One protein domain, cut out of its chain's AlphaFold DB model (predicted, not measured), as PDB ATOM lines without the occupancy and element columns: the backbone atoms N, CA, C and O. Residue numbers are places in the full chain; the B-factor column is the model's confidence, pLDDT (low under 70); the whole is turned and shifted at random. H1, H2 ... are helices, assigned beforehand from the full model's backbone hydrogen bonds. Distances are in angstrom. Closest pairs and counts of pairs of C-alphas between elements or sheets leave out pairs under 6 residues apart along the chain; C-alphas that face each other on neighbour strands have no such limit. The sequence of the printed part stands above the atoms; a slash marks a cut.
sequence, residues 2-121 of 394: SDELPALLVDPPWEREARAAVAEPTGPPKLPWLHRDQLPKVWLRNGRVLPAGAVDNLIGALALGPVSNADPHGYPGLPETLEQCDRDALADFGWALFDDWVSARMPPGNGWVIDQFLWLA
ATOM      1  N   SER A   2     -24.762  -1.519-139.480       47.56
ATOM      2  CA  SER A   2     -25.227  -2.815-138.962       47.56
ATOM      3  C   SER A   2     -24.302  -3.936-139.449       47.56
ATOM      4  O   SER A   2     -23.830  -3.883-140.581       47.56
ATOM      5  N   ASP A   3     -24.012  -4.910-138.587       58.84
ATOM      6  CA  ASP A   3     -23.172  -6.080-138.906       58.84
ATOM      7  C   ASP A   3     -23.985  -7.202-139.596       58.84
ATOM      8  O   ASP A   3     -23.463  -8.255-139.981       58.84
ATOM      9  N   GLU A   4     -25.287  -6.971-139.756       76.00
ATOM     10  CA  GLU A   4     -26.229  -7.877-140.399       76.00
ATOM     11  C   GLU A   4     -26.256  -7.656-141.914       76.00
ATOM     12  O   GLU A   4     -26.317  -6.525-142.396       76.00
ATOM     13  N   LEU A   5     -26.214  -8.761-142.663       79.81
ATOM     14  CA  LEU A   5     -26.420  -8.751-144.108       79.81
ATOM     15  C   LEU A   5     -27.839  -8.251-144.440       79.81
ATOM     16  O   LEU A   5     -28.766  -8.512-143.669       79.81
ATOM     17  N   PRO A   6     -28.038  -7.607-145.605       83.31
ATOM     18  CA  PRO A   6     -29.366  -7.240-146.091       83.31
ATOM     19  C   PRO A   6     -30.339  -8.423-146.064       83.31
ATOM     20  O   PRO A   6     -29.951  -9.553-146.359       83.31
ATOM     21  N   ALA A   7     -31.621  -8.168-145.787       84.38
ATOM     22  CA  ALA A   7     -32.643  -9.217-145.745       84.38
ATOM     23  C   ALA A   7     -32.758  -9.987-147.073       84.38
ATOM     24  O   ALA A   7     -32.928 -11.200-147.052       84.38
ATOM     25  N   LEU A   8     -32.587  -9.310-148.216       85.62
ATOM     26  CA  LEU A   8     -32.516  -9.949-149.537       85.62
ATOM     27  C   LEU A   8     -31.350 -10.956-149.635       85.62
ATOM     28  O   LEU A   8     -31.472 -11.987-150.284       85.62
ATOM     29  N   LEU A   9     -30.251 -10.640-148.942       85.25
ATOM     30  CA  LEU A   9     -29.048 -11.438-148.690       85.25
ATOM     31  C   LEU A   9     -29.315 -12.820-148.092       85.25
ATOM     32  O   LEU A   9     -28.759 -13.841-148.498       85.25
ATOM     33  N   VAL A  10     -30.119 -12.801-147.035       85.81
ATOM     34  CA  VAL A  10     -30.203 -13.885-146.050       85.81
ATOM     35  C   VAL A  10     -31.494 -14.670-146.187       85.81
ATOM     36  O   VAL A  10     -31.498 -15.881-145.991       85.81
ATOM     37  N   ASP A  11     -32.583 -13.970-146.483       82.94
ATOM     38  CA  ASP A  11     -33.922 -14.526-146.516       82.94
ATOM     39  C   ASP A  11     -34.763 -13.851-147.617       82.94
ATOM     40  O   ASP A  11     -35.607 -12.992-147.324       82.94
ATOM     41  N   PRO A  12     -34.512 -14.166-148.899       81.56
ATOM     42  CA  PRO A  12     -35.165 -13.493-150.010       81.56
ATOM     43  C   PRO A  12     -36.664 -13.838-150.103       81.56
ATOM     44  O   PRO A  12     -37.096 -14.908-149.660       81.56
ATOM     45  N   PRO A  13     -37.487 -12.965-150.718       79.56
ATOM     46  CA  PRO A  13     -38.938 -13.154-150.772       79.56
ATOM     47  C   PRO A  13     -39.382 -14.510-151.340       79.56
ATOM     48  O   PRO A  13     -40.253 -15.142-150.746       79.56
ATOM     49  N   TRP A  14     -38.739 -15.013-152.401       79.88
ATOM     50  CA  TRP A  14     -39.107 -16.299-153.015       79.88
ATOM     51  C   TRP A  14     -38.867 -17.505-152.093       79.88
ATOM     52  O   TRP A  14     -39.602 -18.489-152.164       79.88
ATOM     53  N   GLU A  15     -37.882 -17.448-151.192       77.81
ATOM     54  CA  GLU A  15     -37.675 -18.501-150.191       77.81
ATOM     55  C   GLU A  15     -38.710 -18.429-149.065       77.81
ATOM     56  O   GLU A  15     -39.202 -19.464-148.604       77.81
ATOM     57  N   ARG A  16     -39.081 -17.215-148.636       75.62
ATOM     58  CA  ARG A  16     -40.160 -17.013-147.657       75.62
ATOM     59  C   ARG A  16     -41.493 -17.517-148.190       75.62
ATOM     60  O   ARG A  16     -42.202 -18.224-147.478       75.62
ATOM     61  N   GLU A  17     -41.807 -17.187-149.437       77.06
ATOM     62  CA  GLU A  17     -43.031 -17.607-150.124       77.06
ATOM     63  C   GLU A  17     -43.080 -19.124-150.327       77.06
ATOM     64  O   GLU A  17     -44.114 -19.743-150.065       77.06
ATOM     65  N   ALA A  18     -41.950 -19.743-150.691       70.25
ATOM     66  CA  ALA A  18     -41.832 -21.197-150.767       70.25
ATOM     67  C   ALA A  18     -42.093 -21.871-149.410       70.25
ATOM     68  O   ALA A  18     -42.834 -22.853-149.341       70.25
ATOM     69  N   ARG A  19     -41.543 -21.330-148.312       78.25
ATOM     70  CA  ARG A  19     -41.806 -21.840-146.952       78.25
ATOM     71  C   ARG A  19     -43.241 -21.584-146.485       78.25
ATOM     72  O   ARG A  19     -43.767 -22.379-145.711       78.25
ATOM     73  N   ALA A  20     -43.876 -20.516-146.965       75.31
ATOM     74  CA  ALA A  20     -45.271 -20.180-146.681       75.31
ATOM     75  C   ALA A  20     -46.290 -20.986-147.516       75.31
ATOM     76  O   ALA A  20     -47.491 -20.776-147.359       75.31
ATOM     77  N   ALA A  21     -45.832 -21.912-148.371       68.12
ATOM     78  CA  ALA A  21     -46.665 -22.758-149.229       68.12
ATOM     79  C   ALA A  21     -47.625 -21.969-150.144       68.12
ATOM     80  O   ALA A  21     -48.746 -22.407-150.414       68.12
ATOM     81  N   VAL A  22     -47.180 -20.808-150.640       62.81
ATOM     82  CA  VAL A  22     -47.876 -20.095-151.719       62.81
ATOM     83  C   VAL A  22     -47.865 -20.985-152.970       62.81
ATOM     84  O   VAL A  22     -46.863 -21.638-153.263       62.81
ATOM     85  N   ALA A  23     -48.991 -21.065-153.684       47.88
ATOM     86  CA  ALA A  23     -49.120 -21.891-154.880       47.88
ATOM     87  C   ALA A  23     -48.241 -21.313-156.005       47.88
ATOM     88  O   ALA A  23     -48.642 -20.365-156.668       47.88
ATOM     89  N   GLU A  24     -47.046 -21.888-156.165       51.47
ATOM     90  CA  GLU A  24     -46.017 -21.559-157.167       51.47
ATOM     91  C   GLU A  24     -45.268 -20.230-156.925       51.47
ATOM     92  O   GLU A  24     -45.499 -19.242-157.623       51.47
ATOM     93  N   PRO A  25     -44.319 -20.183-155.965       55.88
ATOM     94  CA  PRO A  25     -43.392 -19.057-155.870       55.88
ATOM     95  C   PRO A  25     -42.603 -18.919-157.180       55.88
ATOM     96  O   PRO A  25     -42.059 -19.903-157.694       55.88
ATOM     97  N   THR A  26     -42.501 -17.696-157.709       66.94
ATOM     98  CA  THR A  26     -41.622 -17.400-158.853       66.94
ATOM     99  C   THR A  26     -40.179 -17.386-158.353       66.94
ATOM    100  O   THR A  26     -39.632 -16.352-157.980       66.94
ATOM    101  N   GLY A  27     -39.587 -18.575-158.252       69.38
ATOM    102  CA  GLY A  27     -38.183 -18.742-157.895       69.38
ATOM    103  C   GLY A  27     -37.253 -18.313-159.034       69.38
ATOM    104  O   GLY A  27     -37.672 -18.276-160.195       69.38
ATOM    105  N   PRO A  28     -35.980 -18.014-158.730       77.38
ATOM    106  CA  PRO A  28     -35.015 -17.637-159.751       77.38
ATOM    107  C   PRO A  28     -34.806 -18.765-160.778       77.38
ATOM    108  O   PRO A  28     -34.897 -19.950-160.432       77.38
ATOM    109  N   PRO A  29     -34.522 -18.428-162.050       80.44
ATOM    110  CA  PRO A  29     -34.332 -19.421-163.097       80.44
ATOM    111  C   PRO A  29     -33.136 -20.329-162.798       80.44
ATOM    112  O   PRO A  29     -32.145 -19.934-162.181       80.44
ATOM    113  N   LYS A  30     -33.196 -21.570-163.290       85.38
ATOM    114  CA  LYS A  30     -32.027 -22.455-163.278       85.38
ATOM    115  C   LYS A  30     -31.024 -21.966-164.319       85.38
ATOM    116  O   LYS A  30     -31.366 -21.848-165.490       85.38
ATOM    117  N   LEU A  31     -29.782 -21.756-163.890       91.06
ATOM    118  CA  LEU A  31     -28.689 -21.242-164.720       91.06
ATOM    119  C   LEU A  31     -27.608 -22.322-164.907       91.06
ATOM    120  O   LEU A  31     -26.575 -22.266-164.246       91.06
ATOM    121  N   PRO A  32     -27.832 -23.350-165.754       92.12
ATOM    122  CA  PRO A  32     -26.871 -24.444-165.946       92.12
ATOM    123  C   PRO A  32     -25.587 -24.010-166.666       92.12
ATOM    124  O   PRO A  32     -24.623 -24.766-166.694       92.12
ATOM    125  N   TRP A  33     -25.594 -22.824-167.276       94.06
ATOM    126  CA  TRP A  33     -24.464 -22.233-167.989       94.06
ATOM    127  C   TRP A  33     -23.497 -21.466-167.074       94.06
ATOM    128  O   TRP A  33     -22.419 -21.105-167.526       94.06
ATOM    129  N   LEU A  34     -23.883 -21.196-165.822       95.56
ATOM    130  CA  LEU A  34     -23.146 -20.327-164.910       95.56
ATOM    131  C   LEU A  34     -22.145 -21.119-164.056       95.56
ATOM    132  O   LEU A  34     -22.546 -21.998-163.285       95.56
ATOM    133  N   HIS A  35     -20.862 -20.763-164.119       93.12
ATOM    134  CA  HIS A  35     -19.793 -21.390-163.341       93.12
ATOM    135  C   HIS A  35     -19.630 -20.699-161.980       93.12
ATOM    136  O   HIS A  35     -18.675 -19.967-161.737       93.12
ATOM    137  N   ARG A  36     -20.558 -20.965-161.051       91.44
ATOM    138  CA  ARG A  36     -20.622 -20.298-159.729       91.44
ATOM    139  C   ARG A  36     -19.302 -20.304-158.949       91.44
ATOM    140  O   ARG A  36     -18.964 -19.306-158.325       91.44
ATOM    141  N   ASP A  37     -18.546 -21.397-159.023       89.12
ATOM    142  CA  ASP A  37     -17.271 -21.550-158.307       89.12
ATOM    143  C   ASP A  37     -16.133 -20.679-158.874       89.12
ATOM    144  O   ASP A  37     -15.089 -20.544-158.236       89.12
ATOM    145  N   GLN A  38     -16.314 -20.102-160.067       91.31
ATOM    146  CA  GLN A  38     -15.334 -19.241-160.742       91.31
ATOM    147  C   GLN A  38     -15.670 -17.749-160.622       91.31
ATOM    148  O   GLN A  38     -14.872 -16.913-161.046       91.31
ATOM    149  N   LEU A  39     -16.820 -17.401-160.032       94.94
ATOM    150  CA  LEU A  39     -17.233 -16.007-159.905       94.94
ATOM    151  C   LEU A  39     -16.312 -15.231-158.945       94.94
ATOM    152  O   LEU A  39     -15.943 -15.749-157.881       94.94
ATOM    153  N   PRO A  40     -15.963 -13.974-159.276       95.44
ATOM    154  CA  PRO A  40     -15.254 -13.086-158.367       95.44
ATOM    155  C   PRO A  40     -15.980 -12.939-157.029       95.44
ATOM    156  O   PRO A  40     -17.209 -12.961-156.938       95.44
ATOM    157  N   LYS A  41     -15.200 -12.759-155.961       94.94
ATOM    158  CA  LYS A  41     -15.750 -12.519-154.626       94.94
ATOM    159  C   LYS A  41     -16.375 -11.132-154.575       94.94
ATOM    160  O   LYS A  41     -15.684 -10.145-154.803       94.94
ATOM    161  N   VAL A  42     -17.636 -11.060-154.161       94.62
ATOM    162  CA  VAL A  42     -18.286  -9.788-153.837       94.62
ATOM    163  C   VAL A  42     -17.945  -9.408-152.402       94.62
ATOM    164  O   VAL A  42     -18.179 -10.177-151.462       94.62
ATOM    165  N   TRP A  43     -17.387  -8.214-152.235       93.69
ATOM    166  CA  TRP A  43     -17.013  -7.667-150.938       93.69
ATOM    167  C   TRP A  43     -18.076  -6.693-150.452       93.69
ATOM    168  O   TRP A  43     -18.619  -5.907-151.220       93.69
ATOM    169  N   LEU A  44     -18.358  -6.721-149.158       92.81
ATOM    170  CA  LEU A  44     -19.058  -5.650-148.469       92.81
ATOM    171  C   LEU A  44     -18.088  -4.500-148.196       92.81
ATOM    172  O   LEU A  44     -16.899  -4.720-147.959       92.81
ATOM    173  N   ARG A  45     -18.611  -3.278-148.082       90.81
ATOM    174  CA  ARG A  45     -17.827  -2.087-147.703       90.81
ATOM    175  C   ARG A  45     -17.138  -2.206-146.341       90.81
ATOM    176  O   ARG A  45     -16.203  -1.469-146.059       90.81
ATOM    177  N   ASN A  46     -17.594  -3.122-145.485       88.31
ATOM    178  CA  ASN A  46     -16.969  -3.422-144.195       88.31
ATOM    179  C   ASN A  46     -15.811  -4.442-144.290       88.31
ATOM    180  O   ASN A  46     -15.292  -4.863-143.258       88.31
ATOM    181  N   GLY A  47     -15.419  -4.857-145.500       88.75
ATOM    182  CA  GLY A  47     -14.300  -5.771-145.754       88.75
ATOM    183  C   GLY A  47     -14.641  -7.261-145.646       88.75
ATOM    184  O   GLY A  47     -13.754  -8.101-145.798       88.75
ATOM    185  N   ARG A  48     -15.903  -7.625-145.390       91.12
ATOM    186  CA  ARG A  48     -16.350  -9.028-145.370       91.12
ATOM    187  C   ARG A  48     -16.745  -9.494-146.773       91.12
ATOM    188  O   ARG A  48     -17.316  -8.734-147.542       91.12
ATOM    189  N   VAL A  49     -16.496 -10.763-147.082       93.88
ATOM    190  CA  VAL A  49     -16.937 -11.398-148.338       93.88
ATOM    191  C   VAL A  49     -18.376 -11.894-148.194       93.88
ATOM    192  O   VAL A  49     -18.733 -12.436-147.142       93.88
ATOM    193  N   LEU A  50     -19.193 -11.746-149.241       91.88
ATOM    194  CA  LEU A  50     -20.529 -12.338-149.282       91.88
ATOM    195  C   LEU A  50     -20.459 -13.879-149.234       91.88
ATOM    196  O   LEU A  50     -19.728 -14.485-150.021       91.88
ATOM    197  N   PRO A  51     -21.215 -14.543-148.340       92.12
ATOM    198  CA  PRO A  51     -21.330 -16.002-148.336       92.12
ATOM    199  C   PRO A  51     -21.936 -16.549-149.638       92.12
ATOM    200  O   PRO A  51     -22.732 -15.871-150.278       92.12
ATOM    201  N   ALA A  52     -21.654 -17.809-149.981       89.00
ATOM    202  CA  ALA A  52     -22.146 -18.428-151.221       89.00
ATOM    203  C   ALA A  52     -23.679 -18.344-151.389       89.00
ATOM    204  O   ALA A  52     -24.154 -17.925-152.437       89.00
ATOM    205  N   GLY A  53     -24.457 -18.625-150.334       88.25
ATOM    206  CA  GLY A  53     -25.921 -18.493-150.392       88.25
ATOM    207  C   GLY A  53     -26.400 -17.052-150.623       88.25
ATOM    208  O   GLY A  53     -27.374 -16.831-151.329       88.25
ATOM    209  N   ALA A  54     -25.670 -16.057-150.106       90.94
ATOM    210  CA  ALA A  54     -25.952 -14.647-150.375       90.94
ATOM    211  C   ALA A  54     -25.652 -14.274-151.837       90.94
ATOM    212  O   ALA A  54     -26.396 -13.502-152.434       90.94
ATOM    213  N   VAL A  55     -24.596 -14.844-152.425       93.06
ATOM    214  CA  VAL A  55     -24.284 -14.685-153.855       93.06
ATOM    215  C   VAL A  55     -25.373 -15.324-154.721       93.06
ATOM    216  O   VAL A  55     -25.831 -14.704-155.679       93.06
ATOM    217  N   ASP A  56     -25.855 -16.514-154.360       90.75
ATOM    218  CA  ASP A  56     -26.968 -17.164-155.063       90.75
ATOM    219  C   ASP A  56     -28.245 -16.315-155.008       90.75
ATOM    220  O   ASP A  56     -28.935 -16.171-156.020       90.75
ATOM    221  N   ASN A  57     -28.513 -15.689-153.859       91.50
ATOM    222  CA  ASN A  57     -29.644 -14.786-153.688       91.50
ATOM    223  C   ASN A  57     -29.492 -13.492-154.491       91.50
ATOM    224  O   ASN A  57     -30.460 -13.036-155.098       91.50
ATOM    225  N   LEU A  58     -28.281 -12.935-154.568       92.69
ATOM    226  CA  LEU A  58     -27.989 -11.791-155.430       92.69
ATOM    227  C   LEU A  58     -28.260 -12.123-156.904       92.69
ATOM    228  O   LEU A  58     -28.956 -11.371-157.582       92.69
ATOM    229  N   ILE A  59     -27.768 -13.267-157.387       93.38
ATOM    230  CA  ILE A  59     -28.019 -13.740-158.759       93.38
ATOM    231  C   ILE A  59     -29.519 -13.930-158.987       93.38
ATOM    232  O   ILE A  59     -30.035 -13.550-160.033       93.38
ATOM    233  N   GLY A  60     -30.231 -14.490-158.006       90.75
ATOM    234  CA  GLY A  60     -31.675 -14.662-158.084       90.75
ATOM    235  C   GLY A  60     -32.421 -13.335-158.207       90.75
ATOM    236  O   GLY A  60     -33.261 -13.193-159.091       90.75
ATOM    237  N   ALA A  61     -32.060 -12.342-157.392       89.75
ATOM    238  CA  ALA A  61     -32.627 -10.999-157.468       89.75
ATOM    239  C   ALA A  61     -32.320 -10.319-158.813       89.75
ATOM    240  O   ALA A  61     -33.202  -9.695-159.393       89.75
ATOM    241  N   LEU A  62     -31.107 -10.481-159.349       90.12
ATOM    242  CA  LEU A  62     -30.729  -9.954-160.666       90.12
ATOM    243  C   LEU A  62     -31.448 -10.660-161.818       90.12
ATOM    244  O   LEU A  62     -31.740 -10.019-162.815       90.12
ATOM    245  N   ALA A  63     -31.753 -11.950-161.699       88.75
ATOM    246  CA  ALA A  63     -32.461 -12.697-162.737       88.75
ATOM    247  C   ALA A  63     -33.983 -12.481-162.704       88.75
ATOM    248  O   ALA A  63     -34.652 -12.640-163.723       88.75
ATOM    249  N   LEU A  64     -34.530 -12.138-161.535       84.25
ATOM    250  CA  LEU A  64     -35.945 -11.809-161.343       84.25
ATOM    251  C   LEU A  64     -36.234 -10.309-161.522       84.25
ATOM    252  O   LEU A  64     -37.381  -9.934-161.749       84.25
ATOM    253  N   GLY A  65     -35.216  -9.457-161.367       73.31
ATOM    254  CA  GLY A  65     -35.334  -8.000-161.287       73.31
ATOM    255  C   GLY A  65     -35.479  -7.251-162.615       73.31
ATOM    256  O   GLY A  65     -35.972  -6.126-162.582       73.31
ATOM    257  N   PRO A  66     -35.065  -7.808-163.766       60.97
ATOM    258  CA  PRO A  66     -35.428  -7.216-165.049       60.97
ATOM    259  C   PRO A  66     -35.771  -8.241-166.150       60.97
ATOM    260  O   PRO A  66     -34.986  -9.118-166.504       60.97
ATOM    261  N   VAL A  67     -36.946  -8.055-166.759       55.12
ATOM    262  CA  VAL A  67     -37.258  -8.471-168.135       55.12
ATOM    263  C   VAL A  67     -38.112  -7.335-168.703       55.12
ATOM    264  O   VAL A  67     -39.268  -7.236-168.325       55.12
ATOM    265  N   SER A  68     -37.524  -6.406-169.461       48.16
ATOM    266  CA  SER A  68     -38.180  -5.283-170.172       48.16
ATOM    267  C   SER A  68     -39.558  -4.766-169.662       48.16
ATOM    268  O   SER A  68     -40.602  -5.385-169.842       48.16
ATOM    269  N   ASN A  69     -39.583  -3.518-169.172       46.84
ATOM    270  CA  ASN A  69     -40.780  -2.688-168.919       46.84
ATOM    271  C   ASN A  69     -41.764  -3.152-167.819       46.84
ATOM    272  O   ASN A  69     -42.859  -3.619-168.133       46.84
ATOM    273  N   ALA A  70     -41.469  -2.869-166.541       50.41
ATOM    274  CA  ALA A  70     -42.532  -2.633-165.543       50.41
ATOM    275  C   ALA A  70     -42.087  -1.848-164.294       50.41
ATOM    276  O   ALA A  70     -42.900  -1.093-163.764       50.41
ATOM    277  N   ASP A  71     -40.835  -1.982-163.836       56.34
ATOM    278  CA  ASP A  71     -40.385  -1.339-162.593       56.34
ATOM    279  C   ASP A  71     -38.978  -0.715-162.732       56.34
ATOM    280  O   ASP A  71     -38.000  -1.449-162.896       56.34
ATOM    281  N   PRO A  72     -38.841   0.626-162.673       59.12
ATOM    282  CA  PRO A  72     -37.541   1.299-162.712       59.12
ATOM    283  C   PRO A  72     -36.673   1.033-161.466       59.12
ATOM    284  O   PRO A  72     -35.511   1.434-161.449       59.12
ATOM    285  N   HIS A  73     -37.206   0.380-160.428       65.06
ATOM    286  CA  HIS A  73     -36.496   0.086-159.182       65.06
ATOM    287  C   HIS A  73     -35.886  -1.326-159.125       65.06
ATOM    288  O   HIS A  73     -35.184  -1.643-158.164       65.06
ATOM    289  N   GLY A  74     -36.095  -2.152-160.159       75.94
ATOM    290  CA  GLY A  74     -35.581  -3.522-160.211       75.94
ATOM    291  C   GLY A  74     -36.220  -4.437-159.162       75.94
ATOM    292  O   GLY A  74     -37.362  -4.237-158.750       75.94
ATOM    293  N   TYR A  75     -35.490  -5.465-158.717       82.75
ATOM    294  CA  TYR A  75     -35.990  -6.357-157.667       82.75
ATOM    295  C   TYR A  75     -36.047  -5.629-156.306       82.75
ATOM    296  O   TYR A  75     -35.046  -5.024-155.910       82.75
ATOM    297  N   PRO A  76     -37.152  -5.707-155.537       83.12
ATOM    298  CA  PRO A  76     -37.271  -5.010-154.256       83.12
ATOM    299  C   PRO A  76     -36.126  -5.327-153.281       83.12
ATOM    300  O   PRO A  76     -35.838  -6.492-152.996       83.12
ATOM    301  N   GLY A  77     -35.489  -4.288-152.733       84.31
ATOM    302  CA  GLY A  77     -34.361  -4.417-151.802       84.31
ATOM    303  C   GLY A  77     -32.994  -4.607-152.469       84.31
ATOM    304  O   GLY A  77     -31.984  -4.702-151.764       84.31
ATOM    305  N   LEU A  78     -32.940  -4.709-153.804       88.06
ATOM    306  CA  LEU A  78     -31.688  -4.836-154.548       88.06
ATOM    307  C   LEU A  78     -30.835  -3.558-154.451       88.06
ATOM    308  O   LEU A  78     -29.666  -3.696-154.087       88.06
ATOM    309  N   PRO A  79     -31.358  -2.334-154.677       87.25
ATOM    310  CA  PRO A  79     -30.547  -1.116-154.566       87.25
ATOM    311  C   PRO A  79     -29.867  -0.968-153.194       87.25
ATOM    312  O   PRO A  79     -28.649  -0.800-153.122       87.25
ATOM    313  N   GLU A  80     -30.614  -1.145-152.100       88.31
ATOM    314  CA  GLU A  80     -30.118  -1.026-150.720       88.31
ATOM    315  C   GLU A  80     -29.092  -2.113-150.366       88.31
ATOM    316  O   GLU A  80     -28.217  -1.927-149.513       88.31
ATOM    317  N   THR A  81     -29.206  -3.273-151.012       89.81
ATOM    318  CA  THR A  81     -28.252  -4.377-150.886       89.81
ATOM    319  C   THR A  81     -26.936  -4.043-151.586       89.81
ATOM    320  O   THR A  81     -25.860  -4.225-151.011       89.81
ATOM    321  N   LEU A  82     -27.009  -3.515-152.810       92.12
ATOM    322  CA  LEU A  82     -25.835  -3.160-153.607       92.12
ATOM    323  C   LEU A  82     -25.059  -1.984-153.006       92.12
ATOM    324  O   LEU A  82     -23.831  -1.971-153.064       92.12
ATOM    325  N   GLU A  83     -25.735  -1.031-152.359       91.62
ATOM    326  CA  GLU A  83     -25.085   0.089-151.661       91.62
ATOM    327  C   GLU A  83     -24.115  -0.356-150.558       91.62
ATOM    328  O   GLU A  83     -23.133   0.337-150.277       91.62
ATOM    329  N   GLN A  84     -24.348  -1.522-149.954       92.50
ATOM    330  CA  GLN A  84     -23.502  -2.081-148.895       92.50
ATOM    331  C   GLN A  84     -22.292  -2.848-149.435       92.50
ATOM    332  O   GLN A  84     -21.397  -3.198-148.660       92.50
ATOM    333  N   CYS A  85     -22.247  -3.083-150.744       94.19
ATOM    334  CA  CYS A  85     -21.168  -3.783-151.418       94.19
ATOM    335  C   CYS A  85     -20.125  -2.806-151.978       94.19
ATOM    336  O   CYS A  85     -20.391  -1.625-152.228       94.19
ATOM    337  N   ASP A  86     -18.909  -3.311-152.139       94.31
ATOM    338  CA  ASP A  86     -17.847  -2.651-152.878       94.31
ATOM    339  C   ASP A  86     -18.219  -2.569-154.366       94.31
ATOM    340  O   ASP A  86     -18.689  -3.543-154.955       94.31
ATOM    341  N   ARG A  87     -18.068  -1.380-154.959       93.94
ATOM    342  CA  ARG A  87     -18.561  -1.109-156.317       93.94
ATOM    343  C   ARG A  87     -17.724  -1.796-157.389       93.94
ATOM    344  O   ARG A  87     -18.308  -2.289-158.348       93.94
ATOM    345  N   ASP A  88     -16.411  -1.871-157.211       92.69
ATOM    346  CA  ASP A  88     -15.530  -2.508-158.190       92.69
ATOM    347  C   ASP A  88     -15.678  -4.029-158.127       92.69
ATOM    348  O   ASP A  88     -15.822  -4.678-159.159       92.69
ATOM    349  N   ALA A  89     -15.821  -4.593-156.923       94.88
ATOM    350  CA  ALA A  89     -16.141  -6.009-156.762       94.88
ATOM    351  C   ALA A  89     -17.490  -6.399-157.398       94.88
ATOM    352  O   ALA A  89     -17.622  -7.497-157.939       94.88
ATOM    353  N   LEU A  90     -18.504  -5.525-157.329       96.69
ATOM    354  CA  LEU A  90     -19.782  -5.738-158.015       96.69
ATOM    355  C   LEU A  90     -19.636  -5.676-159.539       96.69
ATOM    356  O   LEU A  90     -20.247  -6.492-160.229       96.69
ATOM    357  N   ALA A  91     -18.840  -4.740-160.053       96.75
ATOM    358  CA  ALA A  91     -18.585  -4.595-161.481       96.75
ATOM    359  C   ALA A  91     -17.847  -5.819-162.049       96.75
ATOM    360  O   ALA A  91     -18.306  -6.402-163.033       96.75
ATOM    361  N   ASP A  92     -16.792  -6.281-161.370       96.12
ATOM    362  CA  ASP A  92     -16.065  -7.509-161.714       96.12
ATOM    363  C   ASP A  92     -16.989  -8.733-161.700       96.12
ATOM    364  O   ASP A  92     -16.964  -9.570-162.605       96.12
ATOM    365  N   PHE A  93     -17.842  -8.832-160.676       97.50
ATOM    366  CA  PHE A  93     -18.836  -9.893-160.559       97.50
ATOM    367  C   PHE A  93     -19.847  -9.865-161.715       97.50
ATOM    368  O   PHE A  93     -20.077 -10.894-162.351       97.50
ATOM    369  N   GLY A  94     -20.423  -8.698-162.023       96.62
ATOM    370  CA  GLY A  94     -21.359  -8.523-163.135       96.62
ATOM    371  C   GLY A  94     -20.723  -8.836-164.489       96.62
ATOM    372  O   GLY A  94     -21.339  -9.500-165.326       96.62
ATOM    373  N   TRP A  95     -19.463  -8.436-164.689       97.06
ATOM    374  CA  TRP A  95     -18.710  -8.777-165.892       97.06
ATOM    375  C   TRP A  95     -18.488 -10.288-166.027       97.06
ATOM    376  O   TRP A  95     -18.669 -10.835-167.112       97.06
ATOM    377  N   ALA A  96     -18.163 -10.986-164.936       97.19
ATOM    378  CA  ALA A  96     -18.002 -12.441-164.952       97.19
ATOM    379  C   ALA A  96     -19.310 -13.182-165.291       97.19
ATOM    380  O   ALA A  96     -19.280 -14.143-166.057       97.19
ATOM    381  N   LEU A  97     -20.465 -12.711-164.793       96.31
ATOM    382  CA  LEU A  97     -21.777 -13.247-165.196       96.31
ATOM    383  C   LEU A  97     -21.998 -13.112-166.709       96.31
ATOM    384  O   LEU A  97     -22.486 -14.038-167.363       96.31
ATOM    385  N   PHE A  98     -21.649 -11.948-167.256       95.25
ATOM    386  CA  PHE A  98     -21.750 -11.669-168.681       95.25
ATOM    387  C   PHE A  98     -20.800 -12.543-169.512       95.25
ATOM    388  O   PHE A  98     -21.225 -13.107-170.520       95.25
ATOM    389  N   ASP A  99     -19.551 -12.711-169.078       94.44
ATOM    390  CA  ASP A  99     -18.550 -13.525-169.773       94.44
ATOM    391  C   ASP A  99     -18.935 -15.013-169.821       94.44
ATOM    392  O   ASP A  99     -18.858 -15.637-170.882       94.44
ATOM    393  N   ASP A 100     -19.454 -15.563-168.717       95.62
ATOM    394  CA  ASP A 100     -19.998 -16.926-168.673       95.62
ATOM    395  C   ASP A 100     -21.172 -17.094-169.652       95.62
ATOM    396  O   ASP A 100     -21.242 -18.073-170.406       95.62
ATOM    397  N   TRP A 101     -22.087 -16.118-169.695       93.75
ATOM    398  CA  TRP A 101     -23.230 -16.137-170.611       93.75
ATOM    399  C   TRP A 101     -22.798 -16.061-172.081       93.75
ATOM    400  O   TRP A 101     -23.295 -16.830-172.911       93.75
ATOM    401  N   VAL A 102     -21.841 -15.189-172.417       91.44
ATOM    402  CA  VAL A 102     -21.266 -15.085-173.768       91.44
ATOM    403  C   VAL A 102     -20.522 -16.365-174.149       91.44
ATOM    404  O   VAL A 102     -20.729 -16.889-175.248       91.44
ATOM    405  N   SER A 103     -19.730 -16.928-173.234       91.69
ATOM    406  CA  SER A 103     -18.991 -18.182-173.422       91.69
ATOM    407  C   SER A 103     -19.919 -19.376-173.660       91.69
ATOM    408  O   SER A 103     -19.639 -20.235-174.503       91.69
ATOM    409  N   ALA A 104     -21.085 -19.389-173.010       92.50
ATOM    410  CA  ALA A 104     -22.156 -20.351-173.252       92.50
ATOM    411  C   ALA A 104     -22.947 -20.095-174.555       92.50
ATOM    412  O   ALA A 104     -23.949 -20.767-174.811       92.50
ATOM    413  N   ARG A 105     -22.495 -19.157-175.401       90.50
ATOM    414  CA  ARG A 105     -23.142 -18.712-176.648       90.50
ATOM    415  C   ARG A 105     -24.514 -18.078-176.432       90.50
ATOM    416  O   ARG A 105     -25.413 -18.270-177.248       90.50
ATOM    417  N   MET A 106     -24.644 -17.300-175.361       91.25
ATOM    418  CA  MET A 106     -25.803 -16.455-175.074       91.25
ATOM    419  C   MET A 106     -27.129 -17.237-175.089       91.25
ATOM    420  O   MET A 106     -27.999 -16.964-175.922       91.25
ATOM    421  N   PRO A 107     -27.316 -18.234-174.197       90.44
ATOM    422  CA  PRO A 107     -28.555 -19.004-174.141       90.44
ATOM    423  C   PRO A 107     -29.783 -18.079-174.008       90.44
ATOM    424  O   PRO A 107     -29.769 -17.154-173.183       90.44
ATOM    425  N   PRO A 108     -30.858 -18.320-174.787       87.19
ATOM    426  CA  PRO A 108     -32.019 -17.433-174.853       87.19
ATOM    427  C   PRO A 108     -32.774 -17.370-173.519       87.19
ATOM    428  O   PRO A 108     -32.675 -18.277-172.693       87.19
ATOM    429  N   GLY A 109     -33.539 -16.295-173.309       84.75
ATOM    430  CA  GLY A 109     -34.297 -16.071-172.068       84.75
ATOM    431  C   GLY A 109     -33.463 -15.541-170.894       84.75
ATOM    432  O   GLY A 109     -33.988 -15.408-169.796       84.75
ATOM    433  N   ASN A 110     -32.187 -15.210-171.118       88.44
ATOM    434  CA  ASN A 110     -31.279 -14.650-170.108       88.44
ATOM    435  C   ASN A 110     -30.902 -13.188-170.424       88.44
ATOM    436  O   ASN A 110     -29.771 -12.775-170.195       88.44
ATOM    437  N   GLY A 111     -31.839 -12.404-170.975       87.62
ATOM    438  CA  GLY A 111     -31.616 -10.983-171.300       87.62
ATOM    439  C   GLY A 111     -31.214 -10.133-170.087       87.62
ATOM    440  O   GLY A 111     -30.448  -9.185-170.242       87.62
ATOM    441  N   TRP A 112     -31.617 -10.567-168.888       90.12
ATOM    442  CA  TRP A 112     -31.257  -9.965-167.604       90.12
ATOM    443  C   TRP A 112     -29.739  -9.841-167.384       90.12
ATOM    444  O   TRP A 112     -29.290  -8.971-166.642       90.12
ATOM    445  N   VAL A 113     -28.928 -10.685-168.039       93.38
ATOM    446  CA  VAL A 113     -27.455 -10.631-167.956       93.38
ATOM    447  C   VAL A 113     -26.895  -9.351-168.589       93.38
ATOM    448  O   VAL A 113     -25.808  -8.904-168.233       93.38
ATOM    449  N   ILE A 114     -27.636  -8.735-169.511       92.62
ATOM    450  CA  ILE A 114     -27.328  -7.400-170.031       92.62
ATOM    451  C   ILE A 114     -27.918  -6.342-169.089       92.62
ATOM    452  O   ILE A 114     -27.223  -5.406-168.706       92.62
ATOM    453  N   ASP A 115     -29.162  -6.521-168.644       91.50
ATOM    454  CA  ASP A 115     -29.851  -5.568-167.761       91.50
ATOM    455  C   ASP A 115     -29.133  -5.340-166.422       91.50
ATOM    456  O   ASP A 115     -29.177  -4.242-165.873       91.50
ATOM    457  N   GLN A 116     -28.431  -6.347-165.893       93.25
ATOM    458  CA  GLN A 116     -27.667  -6.227-164.647       93.25
ATOM    459  C   GLN A 116     -26.632  -5.088-164.687       93.25
ATOM    460  O   GLN A 116     -26.335  -4.515-163.638       93.25
ATOM    461  N   PHE A 117     -26.133  -4.701-165.872       94.44
ATOM    462  CA  PHE A 117     -25.206  -3.573-166.004       94.44
ATOM    463  C   PHE A 117     -25.829  -2.249-165.529       94.44
ATOM    464  O   PHE A 117     -25.092  -1.378-165.080       94.44
ATOM    465  N   LEU A 118     -27.162  -2.109-165.517       91.69
ATOM    466  CA  LEU A 118     -27.842  -0.957-164.902       91.69
ATOM    467  C   LEU A 118     -27.497  -0.793-163.417       91.69
ATOM    468  O   LEU A 118     -27.497   0.317-162.889       91.69
ATOM    469  N   TRP A 119     -27.212  -1.905-162.744       91.06
ATOM    470  CA  TRP A 119     -27.022  -1.968-161.302       91.06
ATOM    471  C   TRP A 119     -25.554  -2.111-160.912       91.06
ATOM    472  O   TRP A 119     -25.112  -1.508-159.926       91.06
ATOM    473  N   LEU A 120     -24.817  -2.935-161.661       94.75
ATOM    474  CA  LEU A 120     -23.474  -3.373-161.289       94.75
ATOM    475  C   LEU A 120     -22.359  -2.666-162.062       94.75
ATOM    476  O   LEU A 120     -21.218  -2.710-161.610       94.75
ATOM    477  N   ALA A 121     -22.645  -2.018-163.197       94.12
ATOM    478  CA  ALA A 121     -21.585  -1.432-164.010       94.12
ATOM    479  C   ALA A 121     -20.903  -0.253-163.304       94.12
ATOM    480  O   ALA A 121     -21.554   0.659-162.792       94.12
TER     481      ALA A 121
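What this domain is: This is residues 2 to 121 of the 394 residues of a protein of Nocardia uniformis (UniProt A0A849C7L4). The longest helix, H5, lies along one side of a compact helical domain, with the short helices H6 and H7 packed on it. H3 sits in the middle, and H1 packs on H3 away from H5, with H2 farther out beyond it; the long stretch of residues 20 to 51 takes a wide way round from H2 past H5 to H3. The printed part has 120 residues with seven named helices, H1 to H7 in order along the chain, and no named strand. The class is all helix, though under half of the residues, 54 of 120, are in named elements. The whole is compact, with a radius of gyration of the C-alphas of 14.0 A and spans of 38 by 37 by 29 A.

Where its parts are: H5, residues 87 to 103, is 24.2 A long from C-alpha 87 at (-18.561, -1.109, -156.317) to C-alpha 103 at (-18.991, -18.182, -173.422). H3, residues 52 to 64, measures 18.3 A, and H2, residues 13 to 19, measures 9.9 A. H1 is residues 7 to 10, 5.3 A long, beginning at C-alpha 7 (-32.643, -9.217, -145.745). H4 is residues 78 to 82, 6.2 A long. H6 is residues 112 to 115, 4.6 A long, and H7 is residues 117 to 120, 5.0 A long, ending at C-alpha 120 (-23.474, -3.373, -161.289).

How they stand to each other: H5 touches H7 with residues 87 to 94 alone; the closest C-alphas, those of Ala 91 and Leu 120, are 5.0 A apart. H5 touches H6 with residues 97 to 101 alone, closest at the C-alphas of Phe 98 and Val 113, 5.8 A. H6 and H3 only just touch, with 3 pairs of C-alphas within 8 A, the closest those of Trp 112 and Ala 63 at 5.7 A. H3 touches H1 with residues 53 to 58 alone; the closest C-alphas, those of Ala 54 and Leu 9, are 4.8 A apart. H1 and H4 only just touch, with 3 pairs within 8 A, the closest C-alphas being those of Leu 8 and Thr 81, 7.1 A apart. H2 touches no helix but is near H3. H3 and H5 are apart. Every O i to N i+4 pair is within hydrogen-bond range in H2, H3, H4 and H5, while H1, H6 and H7 are too short for such a pair; the one O i to N i+3 pair is within range in H1 and H6 but not in H7.

The domain as a whole: The two C-alphas farthest apart, those of Ser 2 and Arg 105, are 41.0 A apart. The printed part has no cut. The links from H2 to H3, 32 residues, and from H3 to H4, 13 residues, are long. The mean pLDDT of the printed part is 84.7, and residues 2 to 3, 21 to 27 and 66 to 73 are under 70.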